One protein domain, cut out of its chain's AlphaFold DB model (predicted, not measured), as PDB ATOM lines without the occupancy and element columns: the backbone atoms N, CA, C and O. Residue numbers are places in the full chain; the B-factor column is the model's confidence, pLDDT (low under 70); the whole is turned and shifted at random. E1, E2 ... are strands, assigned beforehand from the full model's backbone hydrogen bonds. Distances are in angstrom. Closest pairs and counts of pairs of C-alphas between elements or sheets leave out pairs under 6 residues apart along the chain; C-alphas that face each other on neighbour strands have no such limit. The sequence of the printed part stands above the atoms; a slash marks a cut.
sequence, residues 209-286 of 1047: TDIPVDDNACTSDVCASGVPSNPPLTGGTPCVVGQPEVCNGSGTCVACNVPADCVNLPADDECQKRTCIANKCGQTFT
ATOM      1  N   THR A 209     317.858 374.852 281.220       78.38
ATOM      2  CA  THR A 209     317.217 373.538 281.420       78.38
ATOM      3  C   THR A 209     318.180 372.455 281.929       78.38
ATOM      4  O   THR A 209     317.728 371.481 282.534       78.38
ATOM      5  N   ASP A 210     319.498 372.640 281.777       77.12
ATOM      6  CA  ASP A 210     320.546 371.734 282.281       77.12
ATOM      7  C   ASP A 210     320.805 371.939 283.792       77.12
ATOM      8  O   ASP A 210     321.870 372.381 284.227       77.12
ATOM      9  N   ILE A 211     319.778 371.676 284.606       79.06
ATOM     10  CA  ILE A 211     319.770 372.004 286.038       79.06
ATOM     11  C   ILE A 211     320.783 371.187 286.872       79.06
ATOM     12  O   ILE A 211     320.917 369.973 286.691       79.06
ATOM     13  N   PRO A 212     321.488 371.824 287.830       75.69
ATOM     14  CA  PRO A 212     322.539 371.189 288.623       75.69
ATOM     15  C   PRO A 212     321.970 370.327 289.757       75.69
ATOM     16  O   PRO A 212     321.881 370.785 290.891       75.69
ATOM     17  N   VAL A 213     321.609 369.074 289.467       75.75
ATOM     18  CA  VAL A 213     321.063 368.148 290.477       75.75
ATOM     19  C   VAL A 213     322.099 367.842 291.568       75.75
ATOM     20  O   VAL A 213     323.100 367.174 291.298       75.75
ATOM     21  N   ASP A 214     321.860 368.301 292.803       74.50
ATOM     22  CA  ASP A 214     322.805 368.160 293.929       74.50
ATOM     23  C   ASP A 214     322.465 367.034 294.934       74.50
ATOM     24  O   ASP A 214     323.130 366.890 295.965       74.50
ATOM     25  N   ASP A 215     321.460 366.212 294.606       72.50
ATOM     26  CA  ASP A 215     320.870 365.133 295.424       72.50
ATOM     27  C   ASP A 215     320.286 365.586 296.790       72.50
ATOM     28  O   ASP A 215     319.842 364.748 297.585       72.50
ATOM     29  N   ASN A 216     320.226 366.890 297.093       76.25
ATOM     30  CA  ASN A 216     319.686 367.411 298.349       76.25
ATOM     31  C   ASN A 216     318.297 368.031 298.154       76.25
ATOM     32  O   ASN A 216     318.135 369.191 297.796       76.25
ATOM     33  N   ALA A 217     317.260 367.296 298.549       78.94
ATOM     34  CA  ALA A 217     315.867 367.730 298.428       78.94
ATOM     35  C   ALA A 217     315.446 368.954 299.285       78.94
ATOM     36  O   ALA A 217     314.261 369.272 299.374       78.94
ATOM     37  N   CYS A 218     316.395 369.634 299.936       82.12
ATOM     38  CA  CYS A 218     316.193 370.924 300.600       82.12
ATOM     39  C   CYS A 218     316.916 372.097 299.940       82.12
ATOM     40  O   CYS A 218     316.924 373.199 300.498       82.12
ATOM     41  N   THR A 219     317.487 371.881 298.766       82.56
ATOM     42  CA  THR A 219     317.942 372.907 297.833       82.56
ATOM     43  C   THR A 219     317.030 372.913 296.604       82.56
ATOM     44  O   THR A 219     316.321 371.948 296.330       82.56
ATOM     45  N   SER A 220     316.941 374.060 295.935       80.19
ATOM     46  CA  SER A 220     316.235 374.200 294.662       80.19
ATOM     47  C   SER A 220     317.286 374.252 293.570       80.19
ATOM     48  O   SER A 220     318.015 375.237 293.502       80.19
ATOM     49  N   ASP A 221     317.358 373.235 292.723       83.56
ATOM     50  CA  ASP A 221     318.353 373.187 291.652       83.56
ATOM     51  C   ASP A 221     317.926 374.127 290.520       83.56
ATOM     52  O   ASP A 221     316.893 373.930 289.879       83.56
ATOM     53  N   VAL A 222     318.676 375.216 290.332       82.56
ATOM     54  CA  VAL A 222     318.310 376.330 289.449       82.56
ATOM     55  C   VAL A 222     319.493 376.721 288.572       82.56
ATOM     56  O   VAL A 222     320.571 377.063 289.060       82.56
ATOM     57  N   CYS A 223     319.255 376.770 287.268       82.00
ATOM     58  CA  CYS A 223     320.062 377.564 286.353       82.00
ATOM     59  C   CYS A 223     319.448 378.956 286.189       82.00
ATOM     60  O   CYS A 223     318.226 379.104 286.145       82.00
ATOM     61  N   ALA A 224     320.291 379.982 286.096       78.75
ATOM     62  CA  ALA A 224     319.857 381.313 285.688       78.75
ATOM     63  C   ALA A 224     320.928 381.994 284.826       78.75
ATOM     64  O   ALA A 224     322.023 382.295 285.306       78.75
ATOM     65  N   SER A 225     320.600 382.268 283.562       78.19
ATOM     66  CA  SER A 225     321.511 382.838 282.560       78.19
ATOM     67  C   SER A 225     322.826 382.058 282.406       78.19
ATOM     68  O   SER A 225     323.892 382.653 282.235       78.19
ATOM     69  N   GLY A 226     322.765 380.725 282.478       74.44
ATOM     70  CA  GLY A 226     323.926 379.844 282.320       74.44
ATOM     71  C   GLY A 226     324.835 379.751 283.551       74.44
ATOM     72  O   GLY A 226     326.032 379.463 283.427       74.44
ATOM     73  N   VAL A 227     324.283 380.020 284.740       80.56
ATOM     74  CA  VAL A 227     324.974 379.930 286.035       80.56
ATOM     75  C   VAL A 227     324.257 378.926 286.954       80.56
ATOM     76  O   VAL A 227     323.121 379.195 287.348       80.56
ATOM     77  N   PRO A 228     324.915 377.812 287.341       82.81
ATOM     78  CA  PRO A 228     324.406 376.876 288.345       82.81
ATOM     79  C   PRO A 228     324.225 377.514 289.726       82.81
ATOM     80  O   PRO A 228     325.115 378.219 290.214       82.81
ATOM     81  N   SER A 229     323.100 377.232 290.383       81.06
ATOM     82  CA  SER A 229     322.777 377.721 291.724       81.06
ATOM     83  C   SER A 229     321.833 376.761 292.455       81.06
ATOM     84  O   SER A 229     320.799 376.376 291.923       81.06
ATOM     85  N   ASN A 230     322.159 376.418 293.700       78.62
ATOM     86  CA  ASN A 230     321.361 375.554 294.574       78.62
ATOM     87  C   ASN A 230     320.958 376.292 295.876       78.62
ATOM     88  O   ASN A 230     321.491 376.015 296.955       78.62
ATOM     89  N   PRO A 231     320.062 377.303 295.819       81.25
ATOM     90  CA  PRO A 231     319.564 378.006 297.003       81.25
ATOM     91  C   PRO A 231     318.698 377.109 297.914       81.25
ATOM     92  O   PRO A 231     317.906 376.311 297.412       81.25
ATOM     93  N   PRO A 232     318.770 377.262 299.253       80.31
ATOM     94  CA  PRO A 232     317.911 376.528 300.183       80.31
ATOM     95  C   PRO A 232     316.412 376.768 299.972       80.31
ATOM     96  O   PRO A 232     315.955 377.912 299.923       80.31
ATOM     97  N   LEU A 233     315.639 375.683 299.956       78.44
ATOM     98  CA  LEU A 233     314.180 375.717 300.018       78.44
ATOM     99  C   LEU A 233     313.694 376.201 301.392       78.44
ATOM    100  O   LEU A 233     314.357 376.035 302.422       78.44
ATOM    101  N   THR A 234     312.504 376.800 301.405       78.75
ATOM    102  CA  THR A 234     311.854 377.360 302.597       78.75
ATOM    103  C   THR A 234     311.629 376.329 303.711       78.75
ATOM    104  O   THR A 234     311.414 375.143 303.467       78.75
ATOM    105  N   GLY A 235     311.643 376.788 304.968       75.88
ATOM    106  CA  GLY A 235     311.358 375.928 306.118       75.88
ATOM    107  C   GLY A 235     309.934 375.363 306.069       75.88
ATOM    108  O   GLY A 235     308.983 376.128 305.934       75.88
ATOM    109  N   GLY A 236     309.800 374.040 306.192       71.06
ATOM    110  CA  GLY A 236     308.524 373.316 306.111       71.06
ATOM    111  C   GLY A 236     308.242 372.629 304.766       71.06
ATOM    112  O   GLY A 236     307.341 371.797 304.708       71.06
ATOM    113  N   THR A 237     309.016 372.899 303.705       81.94
ATOM    114  CA  THR A 237     308.909 372.154 302.434       81.94
ATOM    115  C   THR A 237     309.190 370.655 302.660       81.94
ATOM    116  O   THR A 237     310.194 370.350 303.304       81.94
ATOM    117  N   PRO A 238     308.365 369.703 302.177       78.44
ATOM    118  CA  PRO A 238     308.644 368.270 302.325       78.44
ATOM    119  C   PRO A 238     309.879 367.832 301.530       78.44
ATOM    120  O   PRO A 238     309.992 368.166 300.356       78.44
ATOM    121  N   CYS A 239     310.761 367.033 302.138       76.19
ATOM    122  CA  CYS A 239     311.963 366.516 301.475       76.19
ATOM    123  C   CYS A 239     311.645 365.488 300.386       76.19
ATOM    124  O   CYS A 239     312.196 365.519 299.297       76.19
ATOM    125  N   VAL A 240     310.767 364.528 300.670       76.00
ATOM    126  CA  VAL A 240     310.357 363.522 299.684       76.00
ATOM    127  C   VAL A 240     308.855 363.360 299.793       76.00
ATOM    128  O   VAL A 240     308.323 363.187 300.891       76.00
ATOM    129  N   VAL A 241     308.161 363.410 298.657       61.34
ATOM    130  CA  VAL A 241     306.703 363.260 298.597       61.34
ATOM    131  C   VAL A 241     306.314 361.893 299.176       61.34
ATOM    132  O   VAL A 241     306.610 360.850 298.596       61.34
ATOM    133  N   GLY A 242     305.678 361.898 300.353       61.06
ATOM    134  CA  GLY A 242     305.309 360.690 301.103       61.06
ATOM    135  C   GLY A 242     306.265 360.271 302.233       61.06
ATOM    136  O   GLY A 242     306.009 359.254 302.874       61.06
ATOM    137  N   GLN A 243     307.327 361.033 302.517       66.12
ATOM    138  CA  GLN A 243     308.161 360.890 303.723       66.12
ATOM    139  C   GLN A 243     307.850 362.002 304.745       66.12
ATOM    140  O   GLN A 243     307.384 363.073 304.357       66.12
ATOM    141  N   PRO A 244     308.107 361.789 306.052       69.88
ATOM    142  CA  PRO A 244     307.769 362.749 307.110       69.88
ATOM    143  C   PRO A 244     308.823 363.844 307.339       69.88
ATOM    144  O   PRO A 244     308.697 364.614 308.286       69.88
ATOM    145  N   GLU A 245     309.901 363.865 306.558       82.38
ATOM    146  CA  GLU A 245     311.000 364.811 306.750       82.38
ATOM    147  C   GLU A 245     310.753 366.087 305.939       82.38
ATOM    148  O   GLU A 245     310.361 366.038 304.773       82.38
ATOM    149  N   VAL A 246     310.975 367.233 306.579       84.81
ATOM    150  CA  VAL A 246     310.754 368.581 306.047       84.81
ATOM    151  C   VAL A 246     312.044 369.391 306.105       84.81
ATOM    152  O   VAL A 246     312.921 369.141 306.930       84.81
ATOM    153  N   CYS A 247     312.171 370.393 305.249       88.06
ATOM    154  CA  CYS A 247     313.349 371.241 305.173       88.06
ATOM    155  C   CYS A 247     313.409 372.252 306.314       88.06
ATOM    156  O   CYS A 247     312.396 372.823 306.714       88.06
ATOM    157  N   ASN A 248     314.614 372.513 306.819       82.94
ATOM    158  CA  ASN A 248     314.867 373.448 307.920       82.94
ATOM    159  C   ASN A 248     315.078 374.917 307.498       82.94
ATOM    160  O   ASN A 248     315.532 375.726 308.307       82.94
ATOM    161  N   GLY A 249     314.835 375.271 306.230       78.81
ATOM    162  CA  GLY A 249     315.141 376.605 305.692       78.81
ATOM    163  C   GLY A 249     316.641 376.913 305.559       78.81
ATOM    164  O   GLY A 249     317.015 378.055 305.321       78.81
ATOM    165  N   SER A 250     317.513 375.920 305.769       81.44
ATOM    166  CA  SER A 250     318.980 376.018 305.702       81.44
ATOM    167  C   SER A 250     319.600 374.877 304.879       81.44
ATOM    168  O   SER A 250     320.773 374.557 305.059       81.44
ATOM    169  N   GLY A 251     318.819 374.241 303.998       78.69
ATOM    170  CA  GLY A 251     319.300 373.183 303.107       78.69
ATOM    171  C   GLY A 251     319.486 371.818 303.775       78.69
ATOM    172  O   GLY A 251     320.368 371.071 303.371       78.69
ATOM    173  N   THR A 252     318.722 371.479 304.823       83.69
ATOM    174  CA  THR A 252     318.798 370.149 305.466       83.69
ATOM    175  C   THR A 252     317.424 369.599 305.844       83.69
ATOM    176  O   THR A 252     316.611 370.311 306.440       83.69
ATOM    177  N   CYS A 253     317.209 368.310 305.578       83.56
ATOM    178  CA  CYS A 253     316.051 367.556 306.056       83.56
ATOM    179  C   CYS A 253     316.066 367.368 307.576       83.56
ATOM    180  O   CYS A 253     317.091 367.044 308.184       83.56
ATOM    181  N   VAL A 254     314.903 367.559 308.189       83.69
ATOM    182  CA  VAL A 254     314.640 367.376 309.617       83.69
ATOM    183  C   VAL A 254     313.282 366.707 309.810       83.69
ATOM    184  O   VAL A 254     312.381 366.881 309.000       83.69
ATOM    185  N   ALA A 255     313.085 365.973 310.907       79.62
ATOM    186  CA  ALA A 255     311.795 365.320 311.153       79.62
ATOM    187  C   ALA A 255     310.666 366.315 311.497       79.62
ATOM    188  O   ALA A 255     309.503 365.931 311.493       79.62
ATOM    189  N   CYS A 256     311.011 367.560 311.848       84.12
ATOM    190  CA  CYS A 256     310.096 368.685 312.044       84.12
ATOM    191  C   CYS A 256     310.874 369.994 312.264       84.12
ATOM    192  O   CYS A 256     312.021 369.977 312.722       84.12
ATOM    193  N   ASN A 257     310.196 371.119 312.042       83.94
ATOM    194  CA  ASN A 257     310.528 372.453 312.545       83.94
ATOM    195  C   ASN A 257     309.515 372.904 313.610       83.94
ATOM    196  O   ASN A 257     309.890 373.479 314.633       83.94
ATOM    197  N   VAL A 258     308.230 372.613 313.388       84.00
ATOM    198  CA  VAL A 258     307.112 372.897 314.298       84.00
ATOM    199  C   VAL A 258     306.346 371.610 314.639       84.00
ATOM    200  O   VAL A 258     306.436 370.626 313.908       84.00
ATOM    201  N   PRO A 259     305.572 371.561 315.742       80.31
ATOM    202  CA  PRO A 259     304.817 370.361 316.120       80.31
ATOM    203  C   PRO A 259     303.829 369.841 315.062       80.31
ATOM    204  O   PRO A 259     303.525 368.649 315.052       80.31
ATOM    205  N   ALA A 260     303.337 370.720 314.181       79.31
ATOM    206  CA  ALA A 260     302.385 370.371 313.130       79.31
ATOM    207  C   ALA A 260     302.978 369.426 312.068       79.31
ATOM    208  O   ALA A 260     302.265 368.533 311.607       79.31
ATOM    209  N   ASP A 261     304.274 369.573 311.762       82.19
ATOM    210  CA  ASP A 261     305.017 368.797 310.753       82.19
ATOM    211  C   ASP A 261     305.055 367.295 311.079       82.19
ATOM    212  O   ASP A 261     305.234 366.453 310.203       82.19
ATOM    213  N   CYS A 262     304.841 366.942 312.348       82.69
ATOM    214  CA  CYS A 262     304.827 365.575 312.852       82.69
ATOM    215  C   CYS A 262     303.555 364.805 312.448       82.69
ATOM    216  O   CYS A 262     302.841 364.277 313.300       82.69
ATOM    217  N   VAL A 263     303.257 364.733 311.150       78.75
ATOM    218  CA  VAL A 263     302.072 364.068 310.573       78.75
ATOM    219  C   VAL A 263     302.070 362.544 310.756       78.75
ATOM    220  O   VAL A 263     301.010 361.925 310.759       78.75
ATOM    221  N   ASN A 264     303.238 361.936 310.993       76.69
ATOM    222  CA  ASN A 264     303.368 360.516 311.353       76.69
ATOM    223  C   ASN A 264     303.004 360.210 312.821       76.69
ATOM    224  O   ASN A 264     303.087 359.057 313.249       76.69
ATOM    225  N   LEU A 265     302.636 361.223 313.606       80.19
ATOM    226  CA  LEU A 265     302.099 361.080 314.957       80.19
ATOM    227  C   LEU A 265     300.592 361.409 314.935       80.19
ATOM    228  O   LEU A 265     300.179 362.216 314.101       80.19
ATOM    229  N   PRO A 266     299.762 360.825 315.826       78.00
ATOM    230  CA  PRO A 266     298.343 361.160 315.916       78.00
ATOM    231  C   PRO A 266     298.115 362.667 316.061       78.00
ATOM    232  O   PRO A 266     298.931 363.364 316.666       78.00
ATOM    233  N   ALA A 267     297.004 363.144 315.498       77.12
ATOM    234  CA  ALA A 267     296.603 364.541 315.578       77.12
ATOM    235  C   ALA A 267     296.430 365.005 317.035       77.12
ATOM    236  O   ALA A 267     296.216 364.201 317.941       77.12
ATOM    237  N   ASP A 268     296.537 366.315 317.244       81.56
ATOM    238  CA  ASP A 268     296.460 366.908 318.576       81.56
ATOM    239  C   ASP A 268     295.015 366.880 319.093       81.56
ATOM    240  O   ASP A 268     294.094 367.330 318.410       81.56
ATOM    241  N   ASP A 269     294.823 366.381 320.312       82.25
ATOM    242  CA  ASP A 269     293.532 366.298 320.995       82.25
ATOM    243  C   ASP A 269     293.661 366.738 322.471       82.25
ATOM    244  O   ASP A 269     294.657 367.341 322.890       82.25
ATOM    245  N   GLU A 270     292.624 366.515 323.280       84.25
ATOM    246  CA  GLU A 270     292.630 366.888 324.703       84.25
ATOM    247  C   GLU A 270     293.517 365.967 325.568       84.25
ATOM    248  O   GLU A 270     293.897 366.344 326.680       84.25
ATOM    249  N   CYS A 271     293.914 364.799 325.053       83.69
ATOM    250  CA  CYS A 271     294.748 363.798 325.716       83.69
ATOM    251  C   CYS A 271     296.194 363.710 325.202       83.69
ATOM    252  O   CYS A 271     297.061 363.235 325.945       83.69
ATOM    253  N   GLN A 272     296.486 364.160 323.980       85.00
ATOM    254  CA  GLN A 272     297.841 364.220 323.423       85.00
ATOM    255  C   GLN A 272     298.089 365.476 322.595       85.00
ATOM    256  O   GLN A 272     297.227 365.939 321.855       85.00
ATOM    257  N   LYS A 273     299.318 365.987 322.667       85.75
ATOM    258  CA  LYS A 273     299.814 367.025 321.761       85.75
ATOM    259  C   LYS A 273     301.165 366.610 321.209       85.75
ATOM    260  O   LYS A 273     302.042 366.149 321.943       85.75
ATOM    261  N   ARG A 274     301.344 366.769 319.905       88.38
ATOM    262  CA  ARG A 274     302.627 366.594 319.232       88.38
ATOM    263  C   ARG A 274     303.584 367.691 319.684       88.38
ATOM    264  O   ARG A 274     303.193 368.775 320.114       88.38
ATOM    265  N   THR A 275     304.872 367.404 319.578       86.62
ATOM    266  CA  THR A 275     305.949 368.333 319.920       86.62
ATOM    267  C   THR A 275     307.087 368.183 318.927       86.62
ATOM    268  O   THR A 275     307.453 367.056 318.596       86.62
ATOM    269  N   CYS A 276     307.701 369.296 318.535       85.50
ATOM    270  CA  CYS A 276     308.992 369.297 317.861       85.50
ATOM    271  C   CYS A 276     310.053 369.835 318.825       85.50
ATOM    272  O   CYS A 276     309.929 370.961 319.306       85.50
ATOM    273  N   ILE A 277     311.072 369.034 319.147       86.06
ATOM    274  CA  ILE A 277     312.164 369.439 320.044       86.06
ATOM    275  C   ILE A 277     313.489 369.004 319.425       86.06
ATOM    276  O   ILE A 277     313.695 367.821 319.165       86.06
ATOM    277  N   ALA A 278     314.392 369.965 319.199       83.62
ATOM    278  CA  ALA A 278     315.685 369.745 318.543       83.62
ATOM    279  C   ALA A 278     315.553 368.938 317.232       83.62
ATOM    280  O   ALA A 278     316.240 367.934 317.030       83.62
ATOM    281  N   ASN A 279     314.646 369.398 316.361       83.88
ATOM    282  CA  ASN A 279     314.411 368.881 315.011       83.88
ATOM    283  C   ASN A 279     313.933 367.414 314.973       83.88
ATOM    284  O   ASN A 279     314.176 366.683 314.008       83.88
ATOM    285  N   LYS A 280     313.271 366.970 316.053       82.88
ATOM    286  CA  LYS A 280     312.708 365.625 316.222       82.88
ATOM    287  C   LYS A 280     311.288 365.667 316.767       82.88
ATOM    288  O   LYS A 280     311.001 366.381 317.732       82.88
ATOM    289  N   CYS A 281     310.433 364.839 316.176       86.12
ATOM    290  CA  CYS A 281     309.059 364.639 316.611       86.12
ATOM    291  C   CYS A 281     308.966 363.843 317.917       86.12
ATOM    292  O   CYS A 281     309.667 362.852 318.123       86.12
ATOM    293  N   GLY A 282     308.039 364.262 318.772       84.00
ATOM    294  CA  GLY A 282     307.646 363.600 320.011       84.00
ATOM    295  C   GLY A 282     306.203 363.946 320.381       84.00
ATOM    296  O   GLY A 282     305.515 364.634 319.626       84.00
ATOM    297  N   GLN A 283     305.747 363.477 321.539       83.94
ATOM    298  CA  GLN A 283     304.403 363.742 322.061       83.94
ATOM    299  C   GLN A 283     304.476 364.086 323.549       83.94
ATOM    300  O   GLN A 283     305.314 363.548 324.277       83.94
ATOM    301  N   THR A 284     303.559 364.929 324.007       86.31
ATOM    302  CA  THR A 284     303.223 365.110 325.418       86.31
ATOM    303  C   THR A 284     301.793 364.639 325.661       86.31
ATOM    304  O   THR A 284     300.883 364.934 324.890       86.31
ATOM    305  N   PHE A 285     301.599 363.886 326.744       87.25
ATOM    306  CA  PHE A 285     300.301 363.337 327.125       87.25
ATOM    307  C   PHE A 285     299.704 364.120 328.290       87.25
ATOM    308  O   PHE A 285     300.403 364.439 329.257       87.25
ATOM    309  N   THR A 286     298.404 364.391 328.214       83.50
ATOM    310  CA  THR A 286     297.611 364.901 329.337       83.50
ATOM    311  C   THR A 286     297.570 363.851 330.449       83.50
ATOM    312  O   THR A 286     297.669 362.647 330.200       83.50
TER     313      THR A 286
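AT A GLANCE: This is residues 209 to 286 of the 1047 residues of an uncharacterized protein of Polyangium sp. SDU3-1 (UniProt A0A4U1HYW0). With little regular structure, this is a long, thin rod of loops, strung one after another from residue 209 onward and ending in a two-stranded hairpin, E1 and E2, at the far end. The loops at residues 222 to 229 and 246 to 254 are each closed by a short pairing. The printed part has 78 residues, no named helix and two antiparallel strands, E1 then E2, holding 12 residues; the class is all strand. It is loose, with a radius of gyration of the C-alphas of 15.8 A and spans of 56 by 21 by 15 A.

HOW THE PARTS SIT: Residues 222 to 223 pair antiparallel with 228 to 229, and 246 to 247 with 253 to 254. E1, residues 272 to 277, and E2, residues 280 to 285, form a hairpin with a tight link, antiparallel at 148 degrees between directions. N 275 and O 282 are within hydrogen-bond range at 2.8 A, as are N 284 and O 273 at 2.8 A.

IN THESE COORDINATES: E1 begins at C-alpha 272 (297.841, 364.220, 323.423) and is 15.6 A long. E2 is 16.7 A long and ends at C-alpha 285 (300.301, 363.337, 327.125).

THE WHOLE: The C-alphas farthest apart, of Gly 226 and Thr 286, are 55.9 A apart. The printed part has no cut. Residues 241 to 244 have pLDDT under 70.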